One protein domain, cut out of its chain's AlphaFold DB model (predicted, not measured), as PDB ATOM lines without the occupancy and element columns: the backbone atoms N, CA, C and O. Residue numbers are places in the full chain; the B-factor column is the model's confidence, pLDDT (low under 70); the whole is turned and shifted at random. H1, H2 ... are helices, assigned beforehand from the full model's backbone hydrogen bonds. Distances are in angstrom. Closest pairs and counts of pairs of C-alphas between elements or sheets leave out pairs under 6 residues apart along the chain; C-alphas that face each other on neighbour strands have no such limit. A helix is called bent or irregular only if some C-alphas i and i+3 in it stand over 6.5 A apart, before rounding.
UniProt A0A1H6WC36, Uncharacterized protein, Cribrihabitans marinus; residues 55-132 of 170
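Overview. This is residues 55 to 132 of the 170 residues of an uncharacterized protein of Cribrihabitans marinus (UniProt A0A1H6WC36). One long straight helix, H1, runs along most of the longest axis, and the other helices cross over one side of it: H2, kinked into a V with the corner of the V toward H1, and H3, which crosses the part of H1 near residue 56. The loop with the first residues of H2, residues 83 to 88, sticks out at one end of the longest axis. The printed part has 78 residues with three named helices, H1, H2 and H3 in chain order, and no named strand; the class is all helix. It is flat, spanning 43 by 27 by 13 A, and only just compact, close to loose, with a radius of gyration of the C-alphas of 13.7 A.

Along the chain. Find C-alpha 55 at (8.890, 28.376, -2.284); from there H1, residues 55 to 79, runs 36.1 A to C-alpha 79 at (-0.742, 51.846, 23.463). Next look at residues 87 to 111, assigned by their hydrogen bonds as one helix, H2, but bent: C-alphas 94 and 97 are 9.3 A apart. Its arms are H2a, residues 87 to 94, 10.4 A long, and H2b, residues 97 to 111, 20.8 A long; residues 95 and 96 belong to neither. H3, residues 117 to 132, runs 23.5 A to C-alpha 132 at (8.967, 30.730, 20.074). It is neither bent nor irregular, but only just: C-alphas 125 and 128 are 6.0 A apart.

Arrangement. Start from H1, which touches H2a, H2b and H3; the helix packing is mostly crossed, with no touching pair at a shallow tilt. Look at Ala 56 and Gly 122, the closest C-alphas of H1 and H3, 4.0 A apart; these helices run the same way at a steep tilt of 42 degrees. With residues 63 to 74 alone H1 touches H2b, opposite ways at a steep tilt of 46 degrees, and their closest C-alphas, of Lys 71 and Pro 97, are 5.2 A apart. With residues 74 to 78 alone it touches H2a, closest at the C-alphas of Ala 74 and Leu 93, 6.6 A; they run opposite ways at a steep tilt of 68 degrees, only just short of about perpendicular. The arms H2a and H2b stand at a steep tilt of 66 degrees. H2b and H3 are near each other, while H2a and H3 are apart. In H1, H2a and H2b every O i to N i+4 pair is within hydrogen-bond range, in H3 11 of 12.

Size, cuts and confidence. The C-alphas farthest apart, of Gly 55 and Gln 84, are 43.7 A from each other. Residues 83 to 88, of which 87 and 88 belong to H2a, stand free. The link from H1 to H2 is short, with 7 residues, and that from H2 to H3 is tight, with 5. The printed part has no cut. Its mean pLDDT is 85.2, and residues 81 and 84 are under 70.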
ATOM      1  N   GLY A  55      10.204  27.853  -2.668       81.38
ATOM      2  CA  GLY A  55       8.890  28.376  -2.284       81.38
ATOM      3  C   GLY A  55       8.570  28.242  -0.789       81.38
ATOM      4  O   GLY A  55       7.882  29.089  -0.236       81.38
ATOM      5  N   ALA A  56       9.112  27.239  -0.092       85.00
ATOM      6  CA  ALA A  56       8.958  27.126   1.360       85.00
ATOM      7  C   ALA A  56       9.786  28.178   2.108       85.00
ATOM      8  O   ALA A  56       9.335  28.704   3.120       85.00
ATOM      9  N   ILE A  57      10.963  28.535   1.591       87.56
ATOM     10  CA  ILE A  57      11.772  29.624   2.155       87.56
ATOM     11  C   ILE A  57      11.046  30.955   1.949       87.56
ATOM     12  O   ILE A  57      10.851  31.699   2.905       87.56
ATOM     13  N   LEU A  58      10.578  31.217   0.725       89.06
ATOM     14  CA  LEU A  58       9.844  32.439   0.401       89.06
ATOM     15  C   LEU A  58       8.560  32.569   1.233       89.06
ATOM     16  O   LEU A  58       8.308  33.620   1.818       89.06
ATOM     17  N   GLY A  59       7.781  31.489   1.333       86.56
ATOM     18  CA  GLY A  59       6.589  31.440   2.179       86.56
ATOM     19  C   GLY A  59       6.919  31.667   3.655       86.56
ATOM     20  O   GLY A  59       6.204  32.396   4.333       86.56
ATOM     21  N   GLY A  60       8.031  31.110   4.141       88.88
ATOM     22  CA  GLY A  60       8.488  31.330   5.509       88.88
ATOM     23  C   GLY A  60       8.878  32.783   5.790       88.88
ATOM     24  O   GLY A  60       8.459  33.334   6.802       88.88
ATOM     25  N   ILE A  61       9.611  33.428   4.877       90.50
ATOM     26  CA  ILE A  61       9.994  34.845   4.999       90.50
ATOM     27  C   ILE A  61       8.752  35.740   4.985       90.50
ATOM     28  O   ILE A  61       8.609  36.600   5.852       90.50
ATOM     29  N   LEU A  62       7.830  35.516   4.045       90.81
ATOM     30  CA  LEU A  62       6.583  36.281   3.963       90.81
ATOM     31  C   LEU A  62       5.711  36.070   5.204       90.81
ATOM     32  O   LEU A  62       5.251  37.040   5.798       90.81
ATOM     33  N   GLY A  63       5.518  34.822   5.633       90.00
ATOM     34  CA  GLY A  63       4.739  34.508   6.829       90.00
ATOM     35  C   GLY A  63       5.343  35.095   8.097       90.00
ATOM     36  O   GLY A  63       4.620  35.692   8.892       90.00
ATOM     37  N   GLY A  64       6.665  35.002   8.250       90.19
ATOM     38  CA  GLY A  64       7.382  35.619   9.361       90.19
ATOM     39  C   GLY A  64       7.266  37.144   9.353       90.19
ATOM     40  O   GLY A  64       6.946  37.739  10.379       90.19
ATOM     41  N   GLY A  65       7.446  37.781   8.193       91.44
ATOM     42  CA  GLY A  65       7.323  39.233   8.049       91.44
ATOM     43  C   GLY A  65       5.921  39.750   8.375       91.44
ATOM     44  O   GLY A  65       5.776  40.716   9.121       91.44
ATOM     45  N   VAL A  66       4.877  39.075   7.884       92.56
ATOM     46  CA  VAL A  66       3.477  39.437   8.172       92.56
ATOM     47  C   VAL A  66       3.145  39.224   9.646       92.56
ATOM     48  O   VAL A  66       2.441  40.046  10.237       92.56
ATOM     49  N   PHE A  67       3.662  38.153  10.253       92.88
ATOM     50  CA  PHE A  67       3.483  37.904  11.679       92.88
ATOM     51  C   PHE A  67       4.133  38.997  12.524       92.88
ATOM     52  O   PHE A  67       3.475  39.572  13.390       92.88
ATOM     53  N   LEU A  68       5.387  39.344  12.226       91.06
ATOM     54  CA  LEU A  68       6.101  40.415  12.918       91.06
ATOM     55  C   LEU A  68       5.371  41.755  12.773       91.06
ATOM     56  O   LEU A  68       5.120  42.424  13.774       91.06
ATOM     57  N   ALA A  69       4.952  42.111  11.556       90.19
ATOM     58  CA  ALA A  69       4.184  43.329  11.309       90.19
ATOM     59  C   ALA A  69       2.871  43.345  12.108       90.19
ATOM     60  O   ALA A  69       2.546  44.342  12.747       90.19
ATOM     61  N   SER A  70       2.149  42.223  12.145       90.25
ATOM     62  CA  SER A  70       0.906  42.097  12.914       90.25
ATOM     63  C   SER A  70       1.137  42.257  14.416       90.25
ATOM     64  O   SER A  70       0.325  42.884  15.092       90.25
ATOM     65  N   LYS A  71       2.248  41.739  14.954       89.38
ATOM     66  CA  LYS A  71       2.615  41.930  16.363       89.38
ATOM     67  C   LYS A  71       2.929  43.386  16.689       89.38
ATOM     68  O   LYS A  71       2.455  43.879  17.708       89.38
ATOM     69  N   VAL A  72       3.689  44.064  15.831       88.19
ATOM     70  CA  VAL A  72       4.020  45.488  15.998       88.19
ATOM     71  C   VAL A  72       2.749  46.338  15.946       88.19
ATOM     72  O   VAL A  72       2.529  47.166  16.827       88.19
ATOM     73  N   ILE A  73       1.863  46.081  14.979       87.50
ATOM     74  CA  ILE A  73       0.568  46.769  14.873       87.50
ATOM     75  C   ILE A  73      -0.273  46.513  16.124       87.50
ATOM     76  O   ILE A  73      -0.756  47.461  16.736       87.50
ATOM     77  N   ALA A  74      -0.415  45.254  16.545       87.19
ATOM     78  CA  ALA A  74      -1.173  44.909  17.742       87.19
ATOM     79  C   ALA A  74      -0.622  45.611  18.992       87.19
ATOM     80  O   ALA A  74      -1.401  46.137  19.782       87.19
ATOM     81  N   HIS A  75       0.703  45.682  19.144       85.81
ATOM     82  CA  HIS A  75       1.336  46.412  20.240       85.81
ATOM     83  C   HIS A  75       1.029  47.916  20.176       85.81
ATOM     84  O   HIS A  75       0.580  48.493  21.165       85.81
ATOM     85  N   GLY A  76       1.150  48.545  19.005       84.06
ATOM     86  CA  GLY A  76       0.763  49.947  18.815       84.06
ATOM     87  C   GLY A  76      -0.709  50.215  19.157       84.06
ATOM     88  O   GLY A  76      -1.023  51.193  19.834       84.06
ATOM     89  N   LEU A  77      -1.614  49.306  18.779       83.81
ATOM     90  CA  LEU A  77      -3.039  49.405  19.115       83.81
ATOM     91  C   LEU A  77      -3.323  49.241  20.613       83.81
ATOM     92  O   LEU A  77      -4.358  49.715  21.071       83.81
ATOM     93  N   THR A  78      -2.447  48.582  21.380       80.81
ATOM     94  CA  THR A  78      -2.580  48.522  22.849       80.81
ATOM     95  C   THR A  78      -2.131  49.805  23.543       80.81
ATOM     96  O   THR A  78      -2.614  50.100  24.633       80.81
ATOM     97  N   LEU A  79      -1.245  50.584  22.914       79.81
ATOM     98  CA  LEU A  79      -0.742  51.846  23.463       79.81
ATOM     99  C   LEU A  79      -1.719  53.016  23.263       79.81
ATOM    100  O   LEU A  79      -1.705  53.961  24.046       79.81
ATOM    101  N   SER A  80      -2.590  52.940  22.253       75.12
ATOM    102  CA  SER A  80      -3.630  53.938  21.979       75.12
ATOM    103  C   SER A  80      -5.007  53.355  22.302       75.12
ATOM    104  O   SER A  80      -5.496  52.558  21.516       75.12
ATOM    105  N   PRO A  81      -5.672  53.708  23.415       67.38
ATOM    106  CA  PRO A  81      -6.977  53.138  23.747       67.38
ATOM    107  C   PRO A  81      -8.021  53.432  22.655       67.38
ATOM    108  O   PRO A  81      -8.116  54.580  22.215       67.38
ATOM    109  N   PRO A  82      -8.836  52.446  22.228       70.56
ATOM    110  CA  PRO A  82      -9.866  52.682  21.226       70.56
ATOM    111  C   PRO A  82     -10.906  53.680  21.736       70.56
ATOM    112  O   PRO A  82     -11.468  53.516  22.822       70.56
ATOM    113  N   GLY A  83     -11.215  54.689  20.918       72.56
ATOM    114  CA  GLY A  83     -12.339  55.590  21.168       72.56
ATOM    115  C   GLY A  83     -13.669  54.826  21.239       72.56
ATOM    116  O   GLY A  83     -13.796  53.707  20.731       72.56
ATOM    117  N   GLN A  84     -14.701  55.418  21.854       63.38
ATOM    118  CA  GLN A  84     -15.990  54.735  22.072       63.38
ATOM    119  C   GLN A  84     -16.617  54.166  20.780       63.38
ATOM    120  O   GLN A  84     -17.265  53.120  20.847       63.38
ATOM    121  N   GLY A  85     -16.338  54.761  19.613       70.31
ATOM    122  CA  GLY A  85     -16.822  54.318  18.299       70.31
ATOM    123  C   GLY A  85     -15.862  53.467  17.455       70.31
ATOM    124  O   GLY A  85     -16.254  53.071  16.359       70.31
ATOM    125  N   ASP A  86     -14.640  53.163  17.908       79.94
ATOM    126  CA  ASP A  86     -13.668  52.455  17.058       79.94
ATOM    127  C   ASP A  86     -13.871  50.930  17.093       79.94
ATOM    128  O   ASP A  86     -13.231  50.180  17.837       79.94
ATOM    129  N   VAL A  87     -14.834  50.469  16.293       80.88
ATOM    130  CA  VAL A  87     -15.158  49.044  16.129       80.88
ATOM    131  C   VAL A  87     -13.997  48.288  15.480       80.88
ATOM    132  O   VAL A  87     -13.763  47.124  15.813       80.88
ATOM    133  N   PHE A  88     -13.247  48.938  14.589       80.12
ATOM    134  CA  PHE A  88     -12.138  48.311  13.879       80.12
ATOM    135  C   PHE A  88     -11.008  47.967  14.844       80.12
ATOM    136  O   PHE A  88     -10.603  46.804  14.924       80.12
ATOM    137  N   GLN A  89     -10.569  48.936  15.646       81.00
ATOM    138  CA  GLN A  89      -9.518  48.716  16.631       81.00
ATOM    139  C   GLN A  89      -9.931  47.694  17.699       81.00
ATOM    140  O   GLN A  89      -9.138  46.820  18.051       81.00
ATOM    141  N   LYS A  90     -11.184  47.740  18.172       82.00
ATOM    142  CA  LYS A  90     -11.718  46.737  19.112       82.00
ATOM    143  C   LYS A  90     -11.688  45.326  18.523       82.00
ATOM    144  O   LYS A  90     -11.283  44.387  19.202       82.00
ATOM    145  N   THR A  91     -12.076  45.179  17.258       83.12
ATOM    146  CA  THR A  91     -12.077  43.884  16.560       83.12
ATOM    147  C   THR A  91     -10.655  43.370  16.346       83.12
ATOM    148  O   THR A  91     -10.364  42.205  16.601       83.12
ATOM    149  N   MET A  92      -9.749  44.255  15.938       83.12
ATOM    150  CA  MET A  92      -8.326  43.972  15.780       83.12
ATOM    151  C   MET A  92      -7.687  43.500  17.095       83.12
ATOM    152  O   MET A  92      -7.031  42.459  17.118       83.12
ATOM    153  N   LEU A  93      -7.941  44.196  18.207       83.06
ATOM    154  CA  LEU A  93      -7.476  43.786  19.536       83.06
ATOM    155  C   LEU A  93      -8.072  42.441  19.982       83.06
ATOM    156  O   LEU A  93      -7.355  41.628  20.557       83.06
ATOM    157  N   ALA A  94      -9.350  42.182  19.687       85.19
ATOM    158  CA  ALA A  94     -10.021  40.932  20.054       85.19
ATOM    159  C   ALA A  94      -9.481  39.711  19.290       85.19
ATOM    160  O   ALA A  94      -9.349  38.626  19.852       85.19
ATOM    161  N   ILE A  95      -9.168  39.885  18.006       86.62
ATOM    162  CA  ILE A  95      -8.610  38.832  17.148       86.62
ATOM    163  C   ILE A  95      -7.122  38.593  17.462       86.62
ATOM    164  O   ILE A  95      -6.615  37.473  17.334       86.62
ATOM    165  N   GLY A  96      -6.421  39.651  17.868       86.00
ATOM    166  CA  GLY A  96      -5.015  39.615  18.231       86.00
ATOM    167  C   GLY A  96      -4.064  39.370  17.046       86.00
ATOM    168  O   GLY A  96      -4.478  39.295  15.883       86.00
ATOM    169  N   PRO A  97      -2.758  39.213  17.329       85.69
ATOM    170  CA  PRO A  97      -1.722  39.151  16.297       85.69
ATOM    171  C   PRO A  97      -1.876  37.967  15.337       85.69
ATOM    172  O   PRO A  97      -1.604  38.091  14.145       85.69
ATOM    173  N   PHE A  98      -2.332  36.813  15.833       88.31
ATOM    174  CA  PHE A  98      -2.491  35.608  15.017       88.31
ATOM    175  C   PHE A  98      -3.583  35.754  13.963       88.31
ATOM    176  O   PHE A  98      -3.364  35.383  12.809       88.31
ATOM    177  N   GLY A  99      -4.742  36.313  14.313       88.00
ATOM    178  CA  GLY A  99      -5.795  36.477  13.318       88.00
ATOM    179  C   GLY A  99      -5.558  37.667  12.385       88.00
ATOM    180  O   GLY A  99      -5.892  37.558  11.207       88.00
ATOM    181  N   MET A 100      -4.873  38.733  12.831       88.25
ATOM    182  CA  MET A 100      -4.331  39.752  11.913       88.25
ATOM    183  C   MET A 100      -3.384  39.124  10.887       88.25
ATOM    184  O   MET A 100      -3.477  39.399   9.692       88.25
ATOM    185  N   THR A 101      -2.521  38.217  11.346       91.88
ATOM    186  CA  THR A 101      -1.572  37.518  10.479       91.88
ATOM    187  C   THR A 101      -2.287  36.610   9.491       91.88
ATOM    188  O   THR A 101      -1.947  36.611   8.311       91.88
ATOM    189  N   ALA A 102      -3.308  35.874   9.935       89.75
ATOM    190  CA  ALA A 102      -4.136  35.052   9.059       89.75
ATOM    191  C   ALA A 102      -4.848  35.897   7.989       89.75
ATOM    192  O   ALA A 102      -4.845  35.520   6.818       89.75
ATOM    193  N   ALA A 103      -5.400  37.056   8.364       90.56
ATOM    194  CA  ALA A 103      -6.036  37.981   7.428       90.56
ATOM    195  C   ALA A 103      -5.029  38.557   6.415       90.56
ATOM    196  O   ALA A 103      -5.278  38.522   5.210       90.56
ATOM    197  N   GLY A 104      -3.865  39.020   6.879       88.88
ATOM    198  CA  GLY A 104      -2.807  39.543   6.010       88.88
ATOM    199  C   GLY A 104      -2.255  38.484   5.053       88.88
ATOM    200  O   GLY A 104      -2.109  38.730   3.856       88.88
ATOM    201  N   LEU A 105      -2.027  37.268   5.554       89.69
ATOM    202  CA  LEU A 105      -1.622  36.127   4.739       89.69
ATOM    203  C   LEU A 105      -2.687  35.749   3.715       89.69
ATOM    204  O   LEU A 105      -2.340  35.463   2.577       89.69
ATOM    205  N   PHE A 106      -3.968  35.775   4.079       89.56
ATOM    206  CA  PHE A 106      -5.053  35.493   3.143       89.56
ATOM    207  C   PHE A 106      -5.058  36.483   1.972       89.56
ATOM    208  O   PHE A 106      -5.118  36.064   0.813       89.56
ATOM    209  N   VAL A 107      -4.910  37.780   2.261       89.62
ATOM    210  CA  VAL A 107      -4.802  38.826   1.234       89.62
ATOM    211  C   VAL A 107      -3.576  38.600   0.347       89.62
ATOM    212  O   VAL A 107      -3.699  38.626  -0.877       89.62
ATOM    213  N   LEU A 108      -2.412  38.306   0.932       86.75
ATOM    214  CA  LEU A 108      -1.184  38.038   0.172       86.75
ATOM    215  C   LEU A 108      -1.275  36.767  -0.673       86.75
ATOM    216  O   LEU A 108      -0.813  36.752  -1.810       86.75
ATOM    217  N   MET A 109      -1.891  35.708  -0.155       87.19
ATOM    218  CA  MET A 109      -2.076  34.460  -0.890       87.19
ATOM    219  C   MET A 109      -3.004  34.635  -2.093       87.19
ATOM    220  O   MET A 109      -2.778  33.995  -3.121       87.19
ATOM    221  N   ILE A 110      -4.022  35.493  -1.988       87.06
ATOM    222  CA  ILE A 110      -4.895  35.842  -3.116       87.06
ATOM    223  C   ILE A 110      -4.163  36.762  -4.096       87.06
ATOM    224  O   ILE A 110      -4.152  36.476  -5.290       87.06
ATOM    225  N   GLY A 111      -3.536  37.832  -3.604       85.12
ATOM    226  CA  GLY A 111      -2.910  38.856  -4.444       85.12
ATOM    227  C   GLY A 111      -1.666  38.375  -5.192       85.12
ATOM    228  O   GLY A 111      -1.475  38.730  -6.350       85.12
ATOM    229  N   LEU A 112      -0.839  37.541  -4.558       82.31
ATOM    230  CA  LEU A 112       0.398  37.004  -5.141       82.31
ATOM    231  C   LEU A 112       0.231  35.585  -5.705       82.31
ATOM    232  O   LEU A 112       1.197  35.001  -6.190       82.31
ATOM    233  N   GLY A 113      -0.967  34.997  -5.613       79.25
ATOM    234  CA  GLY A 113      -1.233  33.639  -6.097       79.25
ATOM    235  C   GLY A 113      -0.454  32.537  -5.366       79.25
ATOM    236  O   GLY A 113      -0.291  31.443  -5.901       79.25
ATOM    237  N   LEU A 114       0.022  32.789  -4.141       76.19
ATOM    238  CA  LEU A 114       0.900  31.893  -3.370       76.19
ATOM    239  C   LEU A 114       0.138  30.723  -2.723       76.19
ATOM    240  O   LEU A 114       0.164  30.538  -1.507       76.19
ATOM    241  N   ARG A 115      -0.564  29.920  -3.527       77.25
ATOM    242  CA  ARG A 115      -1.359  28.767  -3.060       77.25
ATOM    243  C   ARG A 115      -0.645  27.422  -3.146       77.25
ATOM    244  O   ARG A 115      -1.230  26.399  -2.781       77.25
ATOM    245  N   ASP A 116       0.609  27.394  -3.587       83.06
ATOM    246  CA  ASP A 116       1.324  26.127  -3.704       83.06
ATOM    247  C   ASP A 116       1.642  25.526  -2.330       83.06
ATOM    248  O   ASP A 116       2.041  26.210  -1.384       83.06
ATOM    249  N   LYS A 117       1.555  24.194  -2.258       82.75
ATOM    250  CA  LYS A 117       1.919  23.381  -1.086       82.75
ATOM    251  C   LYS A 117       3.245  23.787  -0.410       82.75
ATOM    252  O   LYS A 117       3.253  23.850   0.819       82.75
ATOM    253  N   PRO A 118       4.359  24.059  -1.127       84.94
ATOM    254  CA  PRO A 118       5.603  24.486  -0.486       84.94
ATOM    255  C   PRO A 118       5.490  25.830   0.246       84.94
ATOM    256  O   PRO A 118       6.011  25.928   1.352       84.94
ATOM    257  N   HIS A 119       4.796  26.829  -0.309       86.00
ATOM    258  CA  HIS A 119       4.634  28.139   0.335       86.00
ATOM    259  C   HIS A 119       3.864  28.019   1.649       86.00
ATOM    260  O   HIS A 119       4.301  28.534   2.676       86.00
ATOM    261  N   LEU A 120       2.767  27.254   1.629       85.25
ATOM    262  CA  LEU A 120       1.966  26.961   2.816       85.25
ATOM    263  C   LEU A 120       2.779  26.261   3.908       85.25
ATOM    264  O   LEU A 120       2.718  26.666   5.064       85.25
ATOM    265  N   LEU A 121       3.581  25.255   3.547       87.12
ATOM    266  CA  LEU A 121       4.473  24.589   4.501       87.12
ATOM    267  C   LEU A 121       5.489  25.562   5.108       87.12
ATOM    268  O   LEU A 121       5.727  25.514   6.311       87.12
ATOM    269  N   GLY A 122       6.045  26.459   4.291       85.81
ATOM    270  CA  GLY A 122       6.931  27.528   4.748       85.81
ATOM    271  C   GLY A 122       6.283  28.421   5.801       85.81
ATOM    272  O   GLY A 122       6.836  28.598   6.883       85.81
ATOM    273  N   ILE A 123       5.080  28.920   5.509       88.44
ATOM    274  CA  ILE A 123       4.295  29.773   6.412       88.44
ATOM    275  C   ILE A 123       3.978  29.037   7.721       88.44
ATOM    276  O   ILE A 123       4.220  29.564   8.808       88.44
ATOM    277  N   CYS A 124       3.469  27.804   7.628       87.50
ATOM    278  CA  CYS A 124       3.072  27.006   8.788       87.50
ATOM    279  C   CYS A 124       4.238  26.692   9.729       87.50
ATOM    280  O   CYS A 124       4.019  26.571  10.930       87.50
ATOM    281  N   VAL A 125       5.458  26.548   9.205       89.12
ATOM    282  CA  VAL A 125       6.657  26.320  10.024       89.12
ATOM    283  C   VAL A 125       7.216  27.637  10.559       89.12
ATOM    284  O   VAL A 125       7.605  27.702  11.723       89.12
ATOM    285  N   ALA A 126       7.235  28.695   9.747       87.88
ATOM    286  CA  ALA A 126       7.794  29.982  10.146       87.88
ATOM    287  C   ALA A 126       7.029  30.635  11.303       87.88
ATOM    288  O   ALA A 126       7.653  31.248  12.160       87.88
ATOM    289  N   LEU A 127       5.703  30.474  11.362       88.94
ATOM    290  CA  LEU A 127       4.865  31.061  12.412       88.94
ATOM    291  C   LEU A 127       5.251  30.582  13.829       88.94
ATOM    292  O   LEU A 127       5.623  31.427  14.644       88.94
ATOM    293  N   PRO A 128       5.240  29.269  14.148       89.00
ATOM    294  CA  PRO A 128       5.726  28.778  15.437       89.00
ATOM    295  C   PRO A 128       7.197  29.109  15.677       89.00
ATOM    296  O   PRO A 128       7.554  29.508  16.781       89.00
ATOM    297  N   VAL A 129       8.051  28.965  14.656       90.88
ATOM    298  CA  VAL A 129       9.490  29.242  14.792       90.88
ATOM    299  C   VAL A 129       9.727  30.687  15.206       90.88
ATOM    300  O   VAL A 129      10.522  30.931  16.106       90.88
ATOM    301  N   LEU A 130       9.022  31.640  14.598       89.56
ATOM    302  CA  LEU A 130       9.147  33.044  14.954       89.56
ATOM    303  C   LEU A 130       8.505  33.331  16.312       89.56
ATOM    304  O   LEU A 130       9.104  34.040  17.105       89.56
ATOM    305  N   HIS A 131       7.346  32.745  16.621       88.25
ATOM    306  CA  HIS A 131       6.678  32.951  17.909       88.25
ATOM    307  C   HIS A 131       7.511  32.464  19.105       88.25
ATOM    308  O   HIS A 131       7.622  33.173  20.100       88.25
ATOM    309  N   PHE A 132       8.123  31.282  19.007       88.19
ATOM    310  CA  PHE A 132       8.967  30.730  20.074       88.19
ATOM    311  C   PHE A 132      10.426  31.202  20.000       88.19
ATOM    312  O   PHE A 132      11.123  31.207  21.011       88.19
TER     313      PHE A 132